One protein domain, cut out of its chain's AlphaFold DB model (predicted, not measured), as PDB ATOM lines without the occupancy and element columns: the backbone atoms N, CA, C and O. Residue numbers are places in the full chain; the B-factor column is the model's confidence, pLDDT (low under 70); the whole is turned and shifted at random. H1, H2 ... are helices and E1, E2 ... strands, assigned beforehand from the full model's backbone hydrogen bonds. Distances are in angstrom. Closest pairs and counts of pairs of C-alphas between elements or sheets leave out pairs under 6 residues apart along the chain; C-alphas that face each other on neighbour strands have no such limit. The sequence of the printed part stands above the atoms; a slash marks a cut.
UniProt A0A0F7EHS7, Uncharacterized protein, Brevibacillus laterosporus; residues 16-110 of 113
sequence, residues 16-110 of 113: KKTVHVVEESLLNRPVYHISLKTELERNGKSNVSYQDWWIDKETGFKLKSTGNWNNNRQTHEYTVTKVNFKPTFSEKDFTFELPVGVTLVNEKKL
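Overview. This is residues 16 to 110 of the 113 residues of an uncharacterized protein of Brevibacillus laterosporus (UniProt A0A0F7EHS7). One twisted sheet of five antiparallel strands, side by side in chain order E1 to E5, makes the body, and residues 86 to 110 stand free as a long tail with the short helix H1. The 95 printed residues are mostly strand, a meander in which each strand is the antiparallel neighbour of the one before. The whole is extended, radius of gyration of the C-alphas 20.0 A, spanning 56 by 41 by 19 A.

Arrangement. Edge strand E1, residues 16 to 26, bends by 67 degrees at residue 23 and forms a hairpin with E2, residues 29 to 42 (N 20 and O 35, 2.8 A). E2 forms a hairpin with E3, residues 45 to 56 (N 36 and O 51, 2.8 A). E3 forms one with E4, residues 62 to 69 (N 52 and O 66, 2.9 A), and E4 one with edge strand E5, residues 73 to 79 (N 65 and O 78, 2.8 A). H1, residues 91 to 94, is not on the sheet; it is too short for an O i to N i+4 pair, and its one O i to N i+3 pair is within range.

Along the chain. E1 starts at C-alpha 16 (56.292, 94.219, 115.999) and H1 ends at C-alpha 94 (71.283, 90.185, 157.001). E2 is 40.4 A long, E3 36.4 A.

Size, cuts and confidence. The C-alphas of Gly 44 and Ser 90, the farthest apart, are 57.4 A apart. The printed part has no cut; the link E5 to H1 is long. Residues 107 to 110 are under pLDDT 70.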
ATOM      1  N   LYS A  16      55.095  94.851 116.551       90.50
ATOM      2  CA  LYS A  16      56.292  94.219 115.999       90.50
ATOM      3  C   LYS A  16      57.426  94.323 117.007       90.50
ATOM      4  O   LYS A  16      57.684  95.385 117.567       90.50
ATOM      5  N   LYS A  17      58.107  93.204 117.246       92.56
ATOM      6  CA  LYS A  17      59.266  93.131 118.137       92.56
ATOM      7  C   LYS A  17      60.476  92.657 117.352       92.56
ATOM      8  O   LYS A  17      60.377  91.694 116.601       92.56
ATOM      9  N   THR A  18      61.600  93.334 117.538       95.50
ATOM     10  CA  THR A  18      62.893  92.934 116.976       95.50
ATOM     11  C   THR A  18      63.891  92.849 118.116       95.50
ATOM     12  O   THR A  18      63.980  93.778 118.915       95.50
ATOM     13  N   VAL A  19      64.615  91.737 118.196       96.25
ATOM     14  CA  VAL A  19      65.665  91.525 119.194       96.25
ATOM     15  C   VAL A  19      67.003  91.478 118.477       96.25
ATOM     16  O   VAL A  19      67.143  90.794 117.463       96.25
ATOM     17  N   HIS A  20      67.975  92.199 119.014       96.81
ATOM     18  CA  HIS A  20      69.363  92.147 118.594       96.81
ATOM     19  C   HIS A  20      70.230  91.768 119.791       96.81
ATOM     20  O   HIS A  20      69.990  92.243 120.899       96.81
ATOM     21  N   VAL A  21      71.207  90.891 119.574       97.25
ATOM     22  CA  VAL A  21      72.139  90.450 120.612       97.25
ATOM     23  C   VAL A  21      73.548  90.560 120.064       97.25
ATOM     24  O   VAL A  21      73.836  90.016 118.998       97.25
ATOM     25  N   VAL A  22      74.409  91.246 120.804       97.69
ATOM     26  CA  VAL A  22      75.845  91.341 120.530       97.69
ATOM     27  C   VAL A  22      76.636  91.026 121.787       97.69
ATOM     28  O   VAL A  22      76.112  91.057 122.903       97.69
ATOM     29  N   GLU A  23      77.907  90.696 121.606       97.50
ATOM     30  CA  GLU A  23      78.841  90.519 122.710       97.50
ATOM     31  C   GLU A  23      79.656  91.798 122.901       97.50
ATOM     32  O   GLU A  23      80.177  92.362 121.942       97.50
ATOM     33  N   GLU A  24      79.762  92.249 124.146       96.56
ATOM     34  CA  GLU A  24      80.497  93.454 124.535       96.56
ATOM     35  C   GLU A  24      81.286  93.194 125.826       96.56
ATOM     36  O   GLU A  24      81.238  92.106 126.409       96.56
ATOM     37  N   SER A  25      82.005  94.208 126.306       95.62
ATOM     38  CA  SER A  25      82.612  94.201 127.636       95.62
ATOM     39  C   SER A  25      82.089  95.359 128.481       95.62
ATOM     40  O   SER A  25      82.104  96.502 128.027       95.62
ATOM     41  N   LEU A  26      81.702  95.087 129.726       93.75
ATOM     42  CA  LEU A  26      81.304  96.103 130.702       93.75
ATOM     43  C   LEU A  26      81.892  95.754 132.073       93.75
ATOM     44  O   LEU A  26      81.838  94.604 132.494       93.75
ATOM     45  N   LEU A  27      82.482  96.739 132.761       91.12
ATOM     46  CA  LEU A  27      83.200  96.541 134.033       91.12
ATOM     47  C   LEU A  27      84.280  95.439 133.963       91.12
ATOM     48  O   LEU A  27      84.426  94.648 134.893       91.12
ATOM     49  N   ASN A  28      85.037  95.385 132.860       92.19
ATOM     50  CA  ASN A  28      86.050  94.354 132.576       92.19
ATOM     51  C   ASN A  28      85.499  92.919 132.552       92.19
ATOM     52  O   ASN A  28      86.239  91.963 132.788       92.19
ATOM     53  N   ARG A  29      84.202  92.756 132.276       93.31
ATOM     54  CA  ARG A  29      83.549  91.454 132.162       93.31
ATOM     55  C   ARG A  29      82.898  91.300 130.795       93.31
ATOM     56  O   ARG A  29      82.373  92.286 130.272       93.31
ATOM     57  N   PRO A  30      82.931  90.096 130.206       97.44
ATOM     58  CA  PRO A  30      82.215  89.830 128.972       97.44
ATOM     59  C   PRO A  30      80.707  89.818 129.246       97.44
ATOM     60  O   PRO A  30      80.236  89.174 130.186       97.44
ATOM     61  N   VAL A  31      79.941  90.515 128.411       98.12
ATOM     62  CA  VAL A  31      78.486  90.645 128.546       98.12
ATOM     63  C   VAL A  31      77.775  90.346 127.231       98.12
ATOM     64  O   VAL A  31      78.314  90.591 126.153       98.12
ATOM     65  N   TYR A  32      76.537  89.867 127.323       98.25
ATOM     66  CA  TYR A  32      75.572  90.003 126.237       98.25
ATOM     67  C   TYR A  32      74.922  91.380 126.333       98.25
ATOM     68  O   TYR A  32      74.335  91.709 127.365       98.25
ATOM     69  N   HIS A  33      74.994  92.160 125.261       98.06
ATOM     70  CA  HIS A  33      74.163  93.339 125.074       98.06
ATOM     71  C   HIS A  33      72.949  92.942 124.232       98.06
ATOM     72  O   HIS A  33      73.066  92.575 123.063       98.06
ATOM     73  N   ILE A  34      71.779  92.966 124.864       97.94
ATOM     74  CA  ILE A  34      70.495  92.588 124.280       97.94
ATOM     75  C   ILE A  34      69.683  93.861 124.082       97.94
ATOM     76  O   ILE A  34      69.345  94.514 125.066       97.94
ATOM     77  N   SER A  35      69.328  94.173 122.840       96.62
ATOM     78  CA  SER A  35      68.462  95.296 122.484       96.62
ATOM     79  C   SER A  35      67.122  94.786 121.961       96.62
ATOM     80  O   SER A  35      67.061  93.991 121.020       96.62
ATOM     81  N   LEU A  36      66.030  95.235 122.571       95.69
ATOM     82  CA  LEU A  36      64.660  94.971 122.152       95.69
ATOM     83  C   LEU A  36      64.044  96.254 121.605       95.69
ATOM     84  O   LEU A  36      63.750  97.179 122.360       95.69
ATOM     85  N   LYS A  37      63.731  96.253 120.311       94.56
ATOM     86  CA  LYS A  37      62.881  97.260 119.679       94.56
ATOM     87  C   LYS A  37      61.437  96.773 119.665       94.56
ATOM     88  O   LYS A  37      61.157  95.689 119.156       94.56
ATOM     89  N   THR A  38      60.517  97.584 120.176       93.44
ATOM     90  CA  THR A  38      59.071  97.360 120.053       93.44
ATOM     91  C   THR A  38      58.448  98.495 119.253       93.44
ATOM     92  O   THR A  38      58.577  99.660 119.618       93.44
ATOM     93  N   GLU A  39      57.764  98.147 118.171       92.25
ATOM     94  CA  GLU A  39      57.016  99.060 117.311       92.25
ATOM     95  C   GLU A  39      55.527  98.765 117.498       92.25
ATOM     96  O   GLU A  39      55.097  97.615 117.383       92.25
ATOM     97  N   LEU A  40      54.750  99.790 117.834       89.50
ATOM     98  CA  LEU A  40      53.322  99.678 118.111       89.50
ATOM     99  C   LEU A  40      52.558 100.747 117.341       89.50
ATOM    100  O   LEU A  40      52.740 101.943 117.582       89.50
ATOM    101  N   GLU A  41      51.648 100.317 116.474       86.25
ATOM    102  CA  GLU A  41      50.737 101.218 115.775       86.25
ATOM    103  C   GLU A  41      49.382 101.271 116.469       86.25
ATOM    104  O   GLU A  41      48.708 100.262 116.680       86.25
ATOM    105  N   ARG A  42      48.955 102.478 116.847       78.50
ATOM    106  CA  ARG A  42      47.653 102.689 117.483       78.50
ATOM    107  C   ARG A  42      47.012 103.970 116.980       78.50
ATOM    108  O   ARG A  42      47.559 105.055 117.156       78.50
ATOM    109  N   ASN A  43      45.813 103.852 116.405       80.50
ATOM    110  CA  ASN A  43      45.054 104.974 115.830       80.50
ATOM    111  C   ASN A  43      45.880 105.809 114.821       80.50
ATOM    112  O   ASN A  43      45.866 107.036 114.891       80.50
ATOM    113  N   GLY A  44      46.653 105.157 113.942       79.00
ATOM    114  CA  GLY A  44      47.497 105.834 112.945       79.00
ATOM    115  C   GLY A  44      48.752 106.515 113.505       79.00
ATOM    116  O   GLY A  44      49.432 107.229 112.777       79.00
ATOM    117  N   LYS A  45      49.071 106.322 114.793       81.69
ATOM    118  CA  LYS A  45      50.325 106.779 115.406       81.69
ATOM    119  C   LYS A  45      51.237 105.588 115.665       81.69
ATOM    120  O   LYS A  45      50.852 104.675 116.397       81.69
ATOM    121  N   SER A  46      52.442 105.638 115.103       85.50
ATOM    122  CA  SER A  46      53.511 104.690 115.409       85.50
ATOM    123  C   SER A  46      54.242 105.128 116.678       85.50
ATOM    124  O   SER A  46      54.609 106.296 116.822       85.50
ATOM    125  N   ASN A  47      54.411 104.205 117.619       88.94
ATOM    126  CA  ASN A  47      55.263 104.368 118.788       88.94
ATOM    127  C   ASN A  47      56.401 103.365 118.699       88.94
ATOM    128  O   ASN A  47      56.172 102.192 118.403       88.94
ATOM    129  N   VAL A  48      57.608 103.822 119.004       91.50
ATOM    130  CA  VAL A  48      58.793 102.974 119.042       91.50
ATOM    131  C   VAL A  48      59.417 103.087 120.419       91.50
ATOM    132  O   VAL A  48      59.654 104.189 120.922       91.50
ATOM    133  N   SER A  49      59.689 101.939 121.026       93.44
ATOM    134  CA  SER A  49      60.448 101.849 122.261       93.44
ATOM    135  C   SER A  49      61.627 100.907 122.114       93.44
ATOM    136  O   SER A  49      61.586  99.944 121.345       93.44
ATOM    137  N   TYR A  50      62.677 101.214 122.863       94.44
ATOM    138  CA  TYR A  50      63.881 100.410 122.965       94.44
ATOM    139  C   TYR A  50      64.096 100.047 124.423       94.44
ATOM    140  O   TYR A  50      63.903 100.885 125.307       94.44
ATOM    141  N   GLN A  51      64.470  98.801 124.667       96.56
ATOM    142  CA  GLN A  51      64.958  98.342 125.957       96.56
ATOM    143  C   GLN A  51      66.266  97.614 125.727       96.56
ATOM    144  O   GLN A  51      66.314  96.689 124.919       96.56
ATOM    145  N   ASP A  52      67.297  98.028 126.444       97.62
ATOM    146  CA  ASP A  52      68.627  97.456 126.327       97.62
ATOM    147  C   ASP A  52      69.049  96.873 127.673       97.62
ATOM    148  O   ASP A  52      68.782  97.455 128.730       97.62
ATOM    149  N   TRP A  53      69.727  95.731 127.634       98.38
ATOM    150  CA  TRP A  53      70.283  95.059 128.804       98.38
ATOM    151  C   TRP A  53      71.706  94.598 128.532       98.38
ATOM    152  O   TRP A  53      71.964  93.965 127.514       98.38
ATOM    153  N   TRP A  54      72.597  94.836 129.491       98.31
ATOM    154  CA  TRP A  54      73.932  94.246 129.523       98.31
ATOM    155  C   TRP A  54      73.961  93.195 130.622       98.31
ATOM    156  O   TRP A  54      73.856  93.524 131.810       98.31
ATOM    157  N   ILE A  55      74.064  91.935 130.215       98.00
ATOM    158  CA  ILE A  55      73.997  90.763 131.084       98.00
ATOM    159  C   ILE A  55      75.367  90.095 131.120       98.00
ATOM    160  O   ILE A  55      75.885  89.700 130.079       98.00
ATOM    161  N   ASP A  56      75.945  89.955 132.310       97.12
ATOM    162  CA  ASP A  56      77.199  89.230 132.517       97.12
ATOM    163  C   ASP A  56      77.103  87.789 131.998       97.12
ATOM    164  O   ASP A  56      76.211  87.047 132.409       97.12
ATOM    165  N   LYS A  57      78.019  87.382 131.106       96.56
ATOM    166  CA  LYS A  57      77.959  86.048 130.476       96.56
ATOM    167  C   LYS A  57      78.182  84.913 131.474       96.56
ATOM    168  O   LYS A  57      77.668  83.822 131.266       96.56
ATOM    169  N   GLU A  58      78.970  85.155 132.520       95.00
ATOM    170  CA  GLU A  58      79.335  84.132 133.503       95.00
ATOM    171  C   GLU A  58      78.221  83.918 134.537       95.00
ATOM    172  O   GLU A  58      77.874  82.783 134.848       95.00
ATOM    173  N   THR A  59      77.648  85.002 135.063       94.31
ATOM    174  CA  THR A  59      76.724  84.951 136.210       94.31
ATOM    175  C   THR A  59      75.267  85.234 135.857       94.31
ATOM    176  O   THR A  59      74.388  85.020 136.688       94.31
ATOM    177  N   GLY A  60      74.987  85.755 134.659       94.62
ATOM    178  CA  GLY A  60      73.655  86.232 134.279       94.62
ATOM    179  C   GLY A  60      73.238  87.531 134.980       94.62
ATOM    180  O   GLY A  60      72.096  87.972 134.846       94.62
ATOM    181  N   PHE A  61      74.136  88.160 135.743       94.88
ATOM    182  CA  PHE A  61      73.835  89.374 136.489       94.88
ATOM    183  C   PHE A  61      73.689  90.582 135.551       94.88
ATOM    184  O   PHE A  61      74.526  90.825 134.679       94.88
ATOM    185  N   LYS A  62      72.623  91.368 135.736       97.00
ATOM    186  CA  LYS A  62      72.383  92.581 134.948       97.00
ATOM    187  C   LYS A  62      73.303  93.705 135.418       97.00
ATOM    188  O   LYS A  62      73.137  94.216 136.520       97.00
ATOM    189  N   LEU A  63      74.211  94.140 134.550       97.12
ATOM    190  CA  LEU A  63      75.158  95.223 134.830       97.12
ATOM    191  C   LEU A  63      74.644  96.594 134.398       97.12
ATOM    192  O   LEU A  63      74.982  97.605 135.013       97.12
ATOM    193  N   LYS A  64      73.810  96.640 133.358       98.06
ATOM    194  CA  LYS A  64      73.195  97.877 132.876       98.06
ATOM    195  C   LYS A  64      71.843  97.592 132.231       98.06
ATOM    196  O   LYS A  64      71.638  96.518 131.667       98.06
ATOM    197  N   SER A  65      70.927  98.550 132.310       98.00
ATOM    198  CA  SER A  65      69.760  98.606 131.433       98.00
ATOM    199  C   SER A  65      69.321 100.030 131.152       98.00
ATOM    200  O   SER A  65      69.318 100.871 132.052       98.00
ATOM    201  N   THR A  66      68.882 100.266 129.925       97.56
ATOM    202  CA  THR A  66      68.296 101.534 129.489       97.56
ATOM    203  C   THR A  66      66.951 101.280 128.840       97.56
ATOM    204  O   THR A  66      66.729 100.235 128.232       97.56
ATOM    205  N   GLY A  67      66.050 102.251 128.941       96.50
ATOM    206  CA  GLY A  67      64.816 102.229 128.169       96.50
ATOM    207  C   GLY A  67      64.548 103.572 127.547       96.50
ATOM    208  O   GLY A  67      64.532 104.584 128.246       96.50
ATOM    209  N   ASN A  68      64.264 103.565 126.255       94.81
ATOM    210  CA  ASN A  68      63.954 104.756 125.487       94.81
ATOM    211  C   ASN A  68      62.555 104.635 124.889       94.81
ATOM    212  O   ASN A  68      62.143 103.573 124.423       94.81
ATOM    213  N   TRP A  69      61.823 105.738 124.890       89.88
ATOM    214  CA  TRP A  69      60.526 105.877 124.237       89.88
ATOM    215  C   TRP A  69      60.618 107.000 123.207       89.88
ATOM    216  O   TRP A  69      61.407 107.911 123.428       89.88
ATOM    217  N   ASN A  70      59.850 106.924 122.112       80.81
ATOM    218  CA  ASN A  70      59.654 107.935 121.051       80.81
ATOM    219  C   ASN A  70      60.628 109.137 121.053       80.81
ATOM    220  O   ASN A  70      60.619 109.950 121.978       80.81
ATOM    221  N   ASN A  71      61.364 109.340 119.956       77.00
ATOM    222  CA  ASN A  71      62.387 110.393 119.817       77.00
ATOM    223  C   ASN A  71      63.562 110.234 120.801       77.00
ATOM    224  O   ASN A  71      64.110 111.224 121.275       77.00
ATOM    225  N   ASN A  72      63.942 108.990 121.118       79.19
ATOM    226  CA  ASN A  72      65.061 108.654 122.009       79.19
ATOM    227  C   ASN A  72      64.973 109.281 123.411       79.19
ATOM    228  O   ASN A  72      65.991 109.485 124.069       79.19
ATOM    229  N   ARG A  73      63.764 109.572 123.906       90.12
ATOM    230  CA  ARG A  73      63.595 110.036 125.280       90.12
ATOM    231  C   ARG A  73      63.868 108.879 126.233       90.12
ATOM    232  O   ARG A  73      63.095 107.919 126.282       90.12
ATOM    233  N   GLN A  74      64.914 109.010 127.037       93.19
ATOM    234  CA  GLN A  74      65.231 108.037 128.071       93.19
ATOM    235  C   GLN A  74      64.170 108.059 129.175       93.19
ATOM    236  O   GLN A  74      63.797 109.103 129.709       93.19
ATOM    237  N   THR A  75      63.633 106.880 129.464       94.12
ATOM    238  CA  THR A  75      62.566 106.636 130.447       94.12
ATOM    239  C   THR A  75      63.098 105.995 131.716       94.12
ATOM    240  O   THR A  75      62.519 106.186 132.780       94.12
ATOM    241  N   HIS A  76      64.200 105.252 131.612       93.75
ATOM    242  CA  HIS A  76      64.909 104.716 132.758       93.75
ATOM    243  C   HIS A  76      66.382 104.474 132.430       93.75
ATOM    244  O   HIS A  76      66.761 104.228 131.280       93.75
ATOM    245  N   GLU A  77      67.194 104.498 133.479       96.31
ATOM    246  CA  GLU A  77      68.574 104.049 133.464       96.31
ATOM    247  C   GLU A  77      68.865 103.275 134.737       96.31
ATOM    248  O   GLU A  77      68.441 103.648 135.829       96.31
ATOM    249  N   TYR A  78      69.621 102.202 134.584       96.56
ATOM    250  CA  TYR A  78      70.246 101.491 135.675       96.56
ATOM    251  C   TYR A  78      71.647 101.117 135.223       96.56
ATOM    252  O   TYR A  78      71.795 100.465 134.192       96.56
ATOM    253  N   THR A  79      72.653 101.491 136.005       96.56
ATOM    254  CA  THR A  79      74.045 101.137 135.739       96.56
ATOM    255  C   THR A  79      74.707 100.755 137.047       96.56
ATOM    256  O   THR A  79      74.707 101.521 138.010       96.56
ATOM    257  N   VAL A  80      75.289  99.562 137.075       95.38
ATOM    258  CA  VAL A  80      76.127  99.125 138.179       95.38
ATOM    259  C   VAL A  80      77.491  99.795 138.065       95.38
ATOM    260  O   VAL A  80      78.112  99.777 137.006       95.38
ATOM    261  N   THR A  81      77.975 100.378 139.158       92.62
ATOM    262  CA  THR A  81      79.280 101.057 139.200       92.62
ATOM    263  C   THR A  81      80.393 100.163 139.741       92.62
ATOM    264  O   THR A  81      81.553 100.325 139.369       92.62
ATOM    265  N   LYS A  82      80.056  99.202 140.609       90.00
ATOM    266  CA  LYS A  82      80.993  98.244 141.205       90.00
ATOM    267  C   LYS A  82      80.253  96.980 141.643       90.00
ATOM    268  O   LYS A  82      79.151  97.071 142.175       90.00
ATOM    269  N   VAL A  83      80.879  95.815 141.469       88.62
ATOM    270  CA  VAL A  83      80.370  94.516 141.943       88.62
ATOM    271  C   VAL A  83      81.508  93.713 142.549       88.62
ATOM    272  O   VAL A  83      82.610  93.690 142.004       88.62
ATOM    273  N   ASN A  84      81.226  93.018 143.650       90.12
ATOM    274  CA  ASN A  84      82.033  91.893 144.099       90.12
ATOM    275  C   ASN A  84      81.270  90.598 143.791       90.12
ATOM    276  O   ASN A  84      80.239  90.342 144.403       90.12
ATOM    277  N   PHE A  85      81.769  89.796 142.847       85.31
ATOM    278  CA  PHE A  85      81.150  88.521 142.452       85.31
ATOM    279  C   PHE A  85      81.508  87.353 143.376       85.31
ATOM    280  O   PHE A  85      80.945  86.271 143.246       85.31
ATOM    281  N   LYS A  86      82.441  87.558 144.310       89.12
ATOM    282  CA  LYS A  86      82.821  86.578 145.331       89.12
ATOM    283  C   LYS A  86      82.737  87.223 146.717       89.12
ATOM    284  O   LYS A  86      83.760  87.372 147.389       89.12
ATOM    285  N   PRO A  87      81.548  87.697 147.127       92.81
ATOM    286  CA  PRO A  87      81.379  88.245 148.458       92.81
ATOM    287  C   PRO A  87      81.485  87.123 149.491       92.81
ATOM    288  O   PRO A  87      81.137  85.971 149.235       92.81
ATOM    289  N   THR A  88      81.952  87.482 150.677       95.38
ATOM    290  CA  THR A  88      81.729  86.689 151.882       95.38
ATOM    291  C   THR A  88      80.698  87.441 152.703       95.38
ATOM    292  O   THR A  88      80.778  88.663 152.812       95.38
ATOM    293  N   PHE A  89      79.702  86.722 153.209       94.06
ATOM    294  CA  PHE A  89      78.650  87.301 154.031       94.06
ATOM    295  C   PHE A  89      78.715  86.717 155.436       94.06
ATOM    296  O   PHE A  89      79.042  85.544 155.627       94.06
ATOM    297  N   SER A  90      78.374  87.548 156.406       94.94
ATOM    298  CA  SER A  90      78.150  87.199 157.799       94.94
ATOM    299  C   SER A  90      76.665  87.339 158.139       94.94
ATOM    300  O   SER A  90      75.907  87.991 157.425       94.94
ATOM    301  N   GLU A  91      76.234  86.774 159.265       92.94
ATOM    302  CA  GLU A  91      74.854  86.936 159.754       92.94
ATOM    303  C   GLU A  91      74.471  88.412 159.977       92.94
ATOM    304  O   GLU A  91      73.318  88.810 159.792       92.94
ATOM    305  N   LYS A  92      75.457  89.259 160.297       91.38
ATOM    306  CA  LYS A  92      75.252  90.696 160.500       91.38
ATOM    307  C   LYS A  92      74.830  91.420 159.223       91.38
ATOM    308  O   LYS A  92      74.067  92.371 159.318       91.38
ATOM    309  N   ASP A  93      75.251  90.951 158.048       92.31
ATOM    310  CA  ASP A  93      74.880  91.560 156.760       92.31
ATOM    311  C   ASP A  93      73.385  91.387 156.435       92.31
ATOM    312  O   ASP A  93      72.839  92.096 155.589       92.31
ATOM    313  N   PHE A  94      72.715  90.463 157.130       92.75
ATOM    314  CA  PHE A  94      71.283  90.185 157.001       92.75
ATOM    315  C   PHE A  94      70.478  90.605 158.235       92.75
ATOM    316  O   PHE A  94      69.264  90.407 158.277       92.75
ATOM    317  N   THR A  95      71.132  91.193 159.238       90.12
ATOM    318  CA  THR A  95      70.468  91.729 160.425       90.12
ATOM    319  C   THR A  95      70.180  93.210 160.216       90.12
ATOM    320  O   THR A  95      71.071  93.990 159.890       90.12
ATOM    321  N   PHE A  96      68.927  93.613 160.420       85.19
ATOM    322  CA  PHE A  96      68.528  95.014 160.352       85.19
ATOM    323  C   PHE A  96      68.364  95.588 161.760       85.19
ATOM    324  O   PHE A  96      67.416  95.250 162.472       85.19
ATOM    325  N   GLU A  97      69.271  96.480 162.149       85.81
ATOM    326  CA  GLU A  97      69.136  97.284 163.362       85.81
ATOM    327  C   GLU A  97      68.427  98.597 163.022       85.81
ATOM    328  O   GLU A  97      68.877  99.369 162.173       85.81
ATOM    329  N   LEU A  98      67.285  98.842 163.665       86.50
ATOM    330  CA  LEU A  98      66.483 100.036 163.417       86.50
ATOM    331  C   LEU A  98      67.245 101.282 163.918       86.50
ATOM    332  O   LEU A  98      67.548 101.351 165.113       86.50
ATOM    333  N   PRO A  99      67.530 102.285 163.065       88.56
ATOM    334  CA  PRO A  99      68.189 103.504 163.514       88.56
ATOM    335  C   PRO A  99      67.346 104.257 164.548       88.56
ATOM    336  O   PRO A  99      66.112 104.236 164.509       88.56
ATOM    337  N   VAL A 100      68.015 104.981 165.449       89.44
ATOM    338  CA  VAL A 100      67.341 105.828 166.442       89.44
ATOM    339  C   VAL A 100      66.427 106.831 165.736       89.44
ATOM    340  O   VAL A 100      66.829 107.493 164.782       89.44
ATOM    341  N   GLY A 101      65.186 106.949 166.211       87.81
ATOM    342  CA  GLY A 101      64.195 107.877 165.658       87.81
ATOM    343  C   GLY A 101      63.409 107.347 164.456       87.81
ATOM    344  O   GLY A 101      62.505 108.035 163.984       87.81
ATOM    345  N   VAL A 102      63.679 106.126 163.978       88.94
ATOM    346  CA  VAL A 102      62.847 105.473 162.958       88.94
ATOM    347  C   VAL A 102      61.716 104.705 163.637       88.94
ATOM    348  O   VAL A 102      61.931 103.958 164.586       88.94
ATOM    349  N   THR A 103      60.488 104.876 163.145       85.56
ATOM    350  CA  THR A 103      59.328 104.098 163.604       85.56
ATOM    351  C   THR A 103      59.041 102.983 162.611       85.56
ATOM    352  O   THR A 103      58.833 103.238 161.426       85.56
ATOM    353  N   LEU A 104      58.993 101.743 163.094       81.81
ATOM    354  CA  LEU A 104      58.575 100.610 162.279       81.81
ATOM    355  C   LEU A 104      57.064 100.695 162.019       81.81
ATOM    356  O   LEU A 104      56.253 100.516 162.931       81.81
ATOM    357  N   VAL A 105      56.674 100.939 160.770       81.81
ATOM    358  CA  VAL A 105      55.268 100.909 160.357       81.81
ATOM    359  C   VAL A 105      54.968  99.534 159.774       81.81
ATOM    360  O   VAL A 105      55.433  99.183 158.698       81.81
ATOM    361  N   ASN A 106      54.197  98.729 160.502       75.25
ATOM    362  CA  ASN A 106      53.722  97.447 159.994       75.25
ATOM    363  C   ASN A 106      52.500  97.688 159.091       75.25
ATOM    364  O   ASN A 106      51.496  98.233 159.558       75.25
ATOM    365  N   GLU A 107      52.559  97.274 157.821       61.31
ATOM    366  CA  GLU A 107      51.512  97.523 156.813       61.31
ATOM    367  C   GLU A 107      50.116  97.044 157.240       61.31
ATOM    368  O   GLU A 107      49.108  97.643 156.860       61.31
ATOM    369  N   LYS A 108      50.023  96.036 158.120       61.72
ATOM    370  CA  LYS A 108      48.737  95.583 158.683       61.72
ATOM    371  C   LYS A 108      47.992  96.665 159.484       61.72
ATOM    372  O   LYS A 108      46.789  96.528 159.682       61.72
ATOM    373  N   LYS A 109      48.668  97.734 159.926       53.97
ATOM    374  CA  LYS A 109      48.063  98.872 160.645       53.97
ATOM    375  C   LYS A 109      47.687 100.063 159.747       53.97
ATOM    376  O   LYS A 109      47.053 100.981 160.249       53.97
ATOM    377  N   LEU A 110      48.011 100.053 158.449       52.97
ATOM    378  CA  LEU A 110      47.703 101.166 157.528       52.97
ATOM    379  C   LEU A 110      46.290 101.107 156.917       52.97
ATOM    380  O   LEU A 110      45.871 102.045 156.247       52.97
TER     381      LEU A 110